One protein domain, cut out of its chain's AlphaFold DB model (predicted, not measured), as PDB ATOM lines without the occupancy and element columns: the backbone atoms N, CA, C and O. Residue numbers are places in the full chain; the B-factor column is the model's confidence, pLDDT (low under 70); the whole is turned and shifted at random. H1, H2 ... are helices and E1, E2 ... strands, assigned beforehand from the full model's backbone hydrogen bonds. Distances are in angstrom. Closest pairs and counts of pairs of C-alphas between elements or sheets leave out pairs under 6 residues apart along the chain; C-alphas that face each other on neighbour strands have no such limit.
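Overview. This is residues 67 to 128 of the 1035 residues of an uncharacterized protein of Pristionchus pacificus (UniProt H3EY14). This domain has little regular structure: a slender two-strand hairpin, E1 and E2, with the single helix H1 beside one end and the long loop of residues 94 to 108 at the other. The 62 printed residues run H1, E1, E2, the strands antiparallel; the class is mixed, with only 23 residues in named elements. The whole is compact, radius of gyration of the C-alphas 12.1 A, and flat, spanning 38 by 26 by 14 A.

Along the chain. Find C-alpha 88 at (35.375, 1.028, -8.838); E1 runs from there to residue 93, 16.1 A. E2, residues 109 to 115, covers 18.1 A and ends at (37.003, 4.435, -11.748). H1 is residues 73 to 82, 14.0 A.

Arrangement. Look along the hairpin E1 and E2, at 150 degrees: N 91 and O 112 are within hydrogen-bond range at 2.8 A. Residues 69 to 70 pair antiparallel with 113 to 114 of E2. The closest C-alphas of H1 and E2, Leu 76 and Tyr 113, are 6.9 A apart. In H1 every O i to N i+4 pair is within hydrogen-bond range.

Size, cuts and confidence. The farthest C-alphas, Pro 84 and Gln 98, are 38.5 A apart. The printed part has no cut; the link from E1 to E2 is long. Look for pLDDT under 70 at residues 67 to 68 and 123 to 128.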
ATOM      1  N   LYS A  67      38.169  13.217 -11.623       52.97
ATOM      2  CA  LYS A  67      38.274  11.911 -10.937       52.97
ATOM      3  C   LYS A  67      37.123  11.788  -9.941       52.97
ATOM      4  O   LYS A  67      37.091  12.525  -8.960       52.97
ATOM      5  N   VAL A  68      36.209  10.845 -10.168       48.59
ATOM      6  CA  VAL A  68      35.281  10.416  -9.115       48.59
ATOM      7  C   VAL A  68      36.102   9.618  -8.107       48.59
ATOM      8  O   VAL A  68      36.581   8.527  -8.418       48.59
ATOM      9  N   VAL A  69      36.307  10.202  -6.927       70.44
ATOM     10  CA  VAL A  69      36.787   9.489  -5.742       70.44
ATOM     11  C   VAL A  69      35.586   9.323  -4.828       70.44
ATOM     12  O   VAL A  69      35.031  10.319  -4.372       70.44
ATOM     13  N   ALA A  70      35.187   8.084  -4.557       83.50
ATOM     14  CA  ALA A  70      34.231   7.791  -3.496       83.50
ATOM     15  C   ALA A  70      35.023   7.570  -2.193       83.50
ATOM     16  O   ALA A  70      35.667   6.529  -2.081       83.50
ATOM     17  N   PRO A  71      35.056   8.520  -1.235       84.69
ATOM     18  CA  PRO A  71      35.956   8.453  -0.076       84.69
ATOM     19  C   PRO A  71      35.516   7.450   1.002       84.69
ATOM     20  O   PRO A  71      36.281   7.165   1.917       84.69
ATOM     21  N   THR A  72      34.284   6.943   0.921       89.12
ATOM     22  CA  THR A  72      33.670   6.026   1.891       89.12
ATOM     23  C   THR A  72      32.799   4.997   1.176       89.12
ATOM     24  O   THR A  72      32.334   5.240   0.062       89.12
ATOM     25  N   ASP A  73      32.506   3.881   1.838       87.38
ATOM     26  CA  ASP A  73      31.696   2.792   1.272       87.38
ATOM     27  C   ASP A  73      30.247   3.230   0.986       87.38
ATOM     28  O   ASP A  73      29.627   2.791   0.019       87.38
ATOM     29  N   ALA A  74      29.720   4.178   1.769       89.25
ATOM     30  CA  ALA A  74      28.431   4.816   1.501       89.25
ATOM     31  C   ALA A  74      28.463   5.670   0.218       89.25
ATOM     32  O   ALA A  74      27.521   5.632  -0.578       89.25
ATOM     33  N   ALA A  75      29.559   6.400  -0.021       89.12
ATOM     34  CA  ALA A  75      29.767   7.126  -1.272       89.12
ATOM     35  C   ALA A  75      30.014   6.173  -2.455       89.12
ATOM     36  O   ALA A  75      29.570   6.469  -3.562       89.12
ATOM     37  N   LEU A  76      30.662   5.023  -2.228       93.50
ATOM     38  CA  LEU A  76      30.829   3.977  -3.239       93.50
ATOM     39  C   LEU A  76      29.471   3.407  -3.643       93.50
ATOM     40  O   LEU A  76      29.169   3.381  -4.831       93.50
ATOM     41  N   LYS A  77      28.632   3.014  -2.676       92.31
ATOM     42  CA  LYS A  77      27.294   2.479  -2.953       92.31
ATOM     43  C   LYS A  77      26.451   3.490  -3.736       92.31
ATOM     44  O   LYS A  77      25.844   3.124  -4.735       92.31
ATOM     45  N   ALA A  78      26.487   4.769  -3.355       88.38
ATOM     46  CA  ALA A  78      25.823   5.837  -4.106       88.38
ATOM     47  C   ALA A  78      26.375   6.000  -5.539       88.38
ATOM     48  O   ALA A  78      25.594   6.165  -6.475       88.38
ATOM     49  N   ALA A  79      27.696   5.917  -5.731       87.81
ATOM     50  CA  ALA A  79      28.321   5.994  -7.050       87.81
ATOM     51  C   ALA A  79      28.009   4.764  -7.926       87.81
ATOM     52  O   ALA A  79      27.763   4.920  -9.116       87.81
ATOM     53  N   GLN A  80      27.936   3.564  -7.345       93.12
ATOM     54  CA  GLN A  80      27.505   2.338  -8.025       93.12
ATOM     55  C   GLN A  80      26.019   2.385  -8.418       93.12
ATOM     56  O   GLN A  80      25.665   1.916  -9.495       93.12
ATOM     57  N   THR A  81      25.154   2.984  -7.590       91.75
ATOM     58  CA  THR A  81      23.741   3.220  -7.941       91.75
ATOM     59  C   THR A  81      23.590   4.262  -9.054       91.75
ATOM     60  O   THR A  81      22.752   4.086  -9.932       91.75
ATOM     61  N   ALA A  82      24.402   5.325  -9.054       89.50
ATOM     62  CA  ALA A  82      24.388   6.347 -10.106       89.50
ATOM     63  C   ALA A  82      25.055   5.889 -11.421       89.50
ATOM     64  O   ALA A  82      24.740   6.412 -12.487       89.50
ATOM     65  N   CYS A  83      25.980   4.930 -11.344       93.62
ATOM     66  CA  CYS A  83      26.783   4.430 -12.459       93.62
ATOM     67  C   CYS A  83      26.810   2.885 -12.470       93.62
ATOM     68  O   CYS A  83      27.868   2.287 -12.233       93.62
ATOM     69  N   PRO A  84      25.667   2.218 -12.718       91.62
ATOM     70  CA  PRO A  84      25.592   0.760 -12.742       91.62
ATOM     71  C   PRO A  84      26.501   0.172 -13.831       91.62
ATOM     72  O   PRO A  84      26.589   0.693 -14.940       91.62
ATOM     73  N   GLY A  85      27.185  -0.928 -13.503       90.81
ATOM     74  CA  GLY A  85      28.127  -1.617 -14.396       90.81
ATOM     75  C   GLY A  85      29.566  -1.082 -14.394       90.81
ATOM     76  O   GLY A  85      30.438  -1.735 -14.960       90.81
ATOM     77  N   VAL A  86      29.847   0.049 -13.736       93.56
ATOM     78  CA  VAL A  86      31.195   0.644 -13.675       93.56
ATOM     79  C   VAL A  86      32.048  -0.006 -12.579       93.56
ATOM     80  O   VAL A  86      31.615  -0.115 -11.429       93.56
ATOM     81  N   GLU A  87      33.284  -0.404 -12.903       92.75
ATOM     82  CA  GLU A  87      34.225  -0.967 -11.923       92.75
ATOM     83  C   GLU A  87      34.935   0.142 -11.119       92.75
ATOM     84  O   GLU A  87      35.655   0.988 -11.660       92.75
ATOM     85  N   PHE A  88      34.753   0.113  -9.797       94.31
ATOM     86  CA  PHE A  88      35.375   1.028  -8.838       94.31
ATOM     87  C   PHE A  88      36.461   0.293  -8.038       94.31
ATOM     88  O   PHE A  88      36.153  -0.489  -7.138       94.31
ATOM     89  N   LEU A  89      37.737   0.563  -8.325       94.50
ATOM     90  CA  LEU A  89      38.857  -0.079  -7.629       94.50
ATOM     91  C   LEU A  89      39.225   0.654  -6.325       94.50
ATOM     92  O   LEU A  89      39.286   1.888  -6.324       94.50
ATOM     93  N   PRO A  90      39.526  -0.064  -5.224       92.69
ATOM     94  CA  PRO A  90      39.939   0.543  -3.962       92.69
ATOM     95  C   PRO A  90      41.338   1.166  -4.078       92.69
ATOM     96  O   PRO A  90      42.329   0.485  -4.361       92.69
ATOM     97  N   LEU A  91      41.438   2.469  -3.817       94.94
ATOM     98  CA  LEU A  91      42.698   3.203  -3.816       94.94
ATOM     99  C   LEU A  91      43.333   3.163  -2.419       94.94
ATOM    100  O   LEU A  91      42.892   3.845  -1.491       94.94
ATOM    101  N   GLY A  92      44.395   2.371  -2.301       92.88
ATOM    102  CA  GLY A  92      45.219   2.230  -1.106       92.88
ATOM    103  C   GLY A  92      46.610   2.838  -1.248       92.88
ATOM    104  O   GLY A  92      47.169   2.949  -2.342       92.88
ATOM    105  N   PHE A  93      47.196   3.204  -0.112       93.12
ATOM    106  CA  PHE A  93      48.547   3.741  -0.005       93.12
ATOM    107  C   PHE A  93      49.443   2.854   0.875       93.12
ATOM    108  O   PHE A  93      49.564   3.097   2.083       93.12
ATOM    109  N   PRO A  94      50.133   1.836   0.323       89.25
ATOM    110  CA  PRO A  94      51.195   1.147   1.044       89.25
ATOM    111  C   PRO A  94      52.424   2.054   1.219       89.25
ATOM    112  O   PRO A  94      52.957   2.623   0.259       89.25
ATOM    113  N   LYS A  95      52.932   2.138   2.452       85.25
ATOM    114  CA  LYS A  95      54.212   2.788   2.765       85.25
ATOM    115  C   LYS A  95      55.368   1.927   2.238       85.25
ATOM    116  O   LYS A  95      55.580   0.816   2.719       85.25
ATOM    117  N   LYS A  96      56.138   2.432   1.270       86.31
ATOM    118  CA  LYS A  96      57.346   1.782   0.728       86.31
ATOM    119  C   LYS A  96      58.560   2.691   0.954       86.31
ATOM    120  O   LYS A  96      58.636   3.799   0.427       86.31
ATOM    121  N   ARG A  97      59.536   2.207   1.736       86.56
ATOM    122  CA  ARG A  97      60.726   2.963   2.183       86.56
ATOM    123  C   ARG A  97      60.344   4.292   2.866       86.56
ATOM    124  O   ARG A  97      59.866   4.271   3.995       86.56
ATOM    125  N   GLN A  98      60.558   5.425   2.195       75.75
ATOM    126  CA  GLN A  98      60.381   6.781   2.734       75.75
ATOM    127  C   GLN A  98      59.087   7.479   2.271       75.75
ATOM    128  O   GLN A  98      58.866   8.635   2.625       75.75
ATOM    129  N   GLY A  99      58.228   6.813   1.492       76.88
ATOM    130  CA  GLY A  99      57.002   7.416   0.963       76.88
ATOM    131  C   GLY A  99      55.840   6.437   0.839       76.88
ATOM    132  O   GLY A  99      55.969   5.247   1.126       76.88
ATOM    133  N   TYR A 100      54.702   6.955   0.392       85.25
ATOM    134  CA  TYR A 100      53.525   6.172   0.030       85.25
ATOM    135  C   TYR A 100      53.471   6.012  -1.493       85.25
ATOM    136  O   TYR A 100      53.710   6.969  -2.228       85.25
ATOM    137  N   VAL A 101      53.179   4.802  -1.965       84.25
ATOM    138  CA  VAL A 101      52.950   4.499  -3.391       84.25
ATOM    139  C   VAL A 101      51.452   4.279  -3.589       84.25
ATOM    140  O   VAL A 101      50.796   3.861  -2.645       84.25
ATOM    141  N   HIS A 102      50.897   4.549  -4.771       85.75
ATOM    142  CA  HIS A 102      49.486   4.254  -5.045       85.75
ATOM    143  C   HIS A 102      49.320   2.760  -5.370       85.75
ATOM    144  O   HIS A 102      50.045   2.234  -6.224       85.75
ATOM    145  N   ASN A 103      48.361   2.088  -4.733       89.62
ATOM    146  CA  ASN A 103      47.912   0.747  -5.100       89.62
ATOM    147  C   ASN A 103      46.400   0.744  -5.390       89.62
ATOM    148  O   ASN A 103      45.629   1.323  -4.636       89.62
ATOM    149  N   LEU A 104      45.991   0.081  -6.472       90.50
ATOM    150  CA  LEU A 104      44.583  -0.113  -6.856       90.50
ATOM    151  C   LEU A 104      44.005  -1.434  -6.303       90.50
ATOM    152  O   LEU A 104      42.862  -1.778  -6.571       90.50
ATOM    153  N   GLU A 105      44.808  -2.172  -5.533       88.88
ATOM    154  CA  GLU A 105      44.429  -3.376  -4.783       88.88
ATOM    155  C   GLU A 105      44.045  -3.029  -3.320       88.88
ATOM    156  O   GLU A 105      44.131  -3.879  -2.438       88.88
ATOM    157  N   GLY A 106      43.732  -1.761  -3.009       88.00
ATOM    158  CA  GLY A 106      43.305  -1.286  -1.678       88.00
ATOM    159  C   GLY A 106      44.349  -1.302  -0.549       88.00
ATOM    160  O   GLY A 106      44.160  -0.630   0.461       88.00
ATOM    161  N   ALA A 107      45.466  -2.016  -0.705       85.69
ATOM    162  CA  ALA A 107      46.441  -2.240   0.364       85.69
ATOM    163  C   ALA A 107      47.018  -0.950   0.990       85.69
ATOM    164  O   ALA A 107      47.309   0.023   0.298       85.69
ATOM    165  N   GLY A 108      47.304  -0.981   2.296       90.81
ATOM    166  CA  GLY A 108      47.847   0.162   3.039       90.81
ATOM    167  C   GLY A 108      46.749   1.093   3.556       90.81
ATOM    168  O   GLY A 108      45.706   0.621   3.990       90.81
ATOM    169  N   LEU A 109      46.988   2.409   3.554       91.06
ATOM    170  CA  LEU A 109      45.952   3.377   3.928       91.06
ATOM    171  C   LEU A 109      44.974   3.558   2.761       91.06
ATOM    172  O   LEU A 109      45.318   4.209   1.774       91.06
ATOM    173  N   GLN A 110      43.782   2.977   2.864       89.19
ATOM    174  CA  GLN A 110      42.690   3.203   1.919       89.19
ATOM    175  C   GLN A 110      42.164   4.642   2.049       89.19
ATOM    176  O   GLN A 110      42.005   5.149   3.158       89.19
ATOM    177  N   VAL A 111      41.919   5.304   0.915       89.56
ATOM    178  CA  VAL A 111      41.418   6.699   0.851       89.56
ATOM    179  C   VAL A 111      40.109   6.844   0.068       89.56
ATOM    180  O   VAL A 111      39.652   7.958  -0.183       89.56
ATOM    181  N   GLY A 112      39.541   5.723  -0.373       93.06
ATOM    182  CA  GLY A 112      38.349   5.668  -1.209       93.06
ATOM    183  C   GLY A 112      38.520   4.758  -2.421       93.06
ATOM    184  O   GLY A 112      39.426   3.924  -2.467       93.06
ATOM    185  N   TYR A 113      37.654   4.943  -3.412       95.38
ATOM    186  CA  TYR A 113      37.578   4.141  -4.633       95.38
ATOM    187  C   TYR A 113      37.667   5.019  -5.884       95.38
ATOM    188  O   TYR A 113      37.232   6.172  -5.855       95.38
ATOM    189  N   VAL A 114      38.208   4.477  -6.979       94.31
ATOM    190  CA  VAL A 114      38.401   5.183  -8.259       94.31
ATOM    191  C   VAL A 114      37.937   4.355  -9.457       94.31
ATOM    192  O   VAL A 114      38.194   3.156  -9.530       94.31
ATOM    193  N   VAL A 115      37.314   5.019 -10.432       92.81
ATOM    194  CA  VAL A 115      37.003   4.435 -11.748       92.81
ATOM    195  C   VAL A 115      38.281   4.368 -12.591       92.81
ATOM    196  O   VAL A 115      39.010   5.360 -12.703       92.81
ATOM    197  N   THR A 116      38.570   3.212 -13.191       81.31
ATOM    198  CA  THR A 116      39.738   3.034 -14.077       81.31
ATOM    199  C   THR A 116      39.458   3.332 -15.547       81.31
ATOM    200  O   THR A 116      40.360   3.813 -16.244       81.31
ATOM    201  N   THR A 117      38.241   3.063 -16.020       79.44
ATOM    202  CA  THR A 117      37.843   3.208 -17.425       79.44
ATOM    203  C   THR A 117      37.686   4.678 -17.826       79.44
ATOM    204  O   THR A 117      37.380   5.540 -17.006       79.44
ATOM    205  N   ALA A 118      37.914   4.988 -19.103       74.88
ATOM    206  CA  ALA A 118      37.641   6.310 -19.660       74.88
ATOM    207  C   ALA A 118      36.200   6.371 -20.195       74.88
ATOM    208  O   ALA A 118      35.781   5.465 -20.907       74.88
ATOM    209  N   GLY A 119      35.475   7.451 -19.902       81.44
ATOM    210  CA  GLY A 119      34.098   7.690 -20.359       81.44
ATOM    211  C   GLY A 119      33.016   7.217 -19.381       81.44
ATOM    212  O   GLY A 119      31.996   7.885 -19.241       81.44
ATOM    213  N   GLU A 120      33.261   6.134 -18.645       83.62
ATOM    214  CA  GLU A 120      32.362   5.634 -17.594       83.62
ATOM    215  C   GLU A 120      32.209   6.636 -16.438       83.62
ATOM    216  O   GLU A 120      33.178   7.267 -16.023       83.62
ATOM    217  N   CYS A 121      30.991   6.782 -15.902       84.25
ATOM    218  CA  CYS A 121      30.687   7.636 -14.742       84.25
ATOM    219  C   CYS A 121      31.271   9.068 -14.836       84.25
ATOM    220  O   CYS A 121      31.867   9.589 -13.890       84.25
ATOM    221  N   SER A 122      31.178   9.682 -16.023       76.06
ATOM    222  CA  SER A 122      31.754  11.000 -16.351       76.06
ATOM    223  C   SER A 122      33.287  11.113 -16.193       76.06
ATOM    224  O   SER A 122      33.837  12.219 -16.210       76.06
ATOM    225  N   ALA A 123      34.020   9.998 -16.093       63.50
ATOM    226  CA  ALA A 123      35.478   9.975 -15.996       63.50
ATOM    227  C   ALA A 123      36.139  10.287 -17.355       63.50
ATOM    228  O   ALA A 123      36.547   9.400 -18.105       63.50
ATOM    229  N   THR A 124      36.295  11.576 -17.675       46.59
ATOM    230  CA  THR A 124      36.820  12.054 -18.974       46.59
ATOM    231  C   THR A 124      38.231  11.562 -19.340       46.59
ATOM    232  O   THR A 124      38.653  11.733 -20.481       46.59
ATOM    233  N   VAL A 125      38.994  10.994 -18.394       45.34
ATOM    234  CA  VAL A 125      40.319  10.395 -18.634       45.34
ATOM    235  C   VAL A 125      40.513   9.174 -17.729       45.34
ATOM    236  O   VAL A 125      40.632   9.319 -16.514       45.34
ATOM    237  N   GLY A 126      40.609   7.982 -18.323       42.88
ATOM    238  CA  GLY A 126      40.947   6.741 -17.614       42.88
ATOM    239  C   GLY A 126      42.413   6.681 -17.157       42.88
ATOM    240  O   GLY A 126      43.294   7.347 -17.717       42.88
ATOM    241  N   LEU A 127      42.693   5.866 -16.138       44.09
ATOM    242  CA  LEU A 127      43.999   5.784 -15.468       44.09
ATOM    243  C   LEU A 127      45.061   5.057 -16.319       44.09
ATOM    244  O   LEU A 127      45.288   3.854 -16.189       44.09
ATOM    245  N   LYS A 128      45.762   5.801 -17.183       35.97
ATOM    246  CA  LYS A 128      46.848   5.261 -18.022       35.97
ATOM    247  C   LYS A 128      48.086   4.879 -17.202       35.97
ATOM    248  O   LYS A 128      48.680   5.722 -16.534       35.97
TER     249      LYS A 128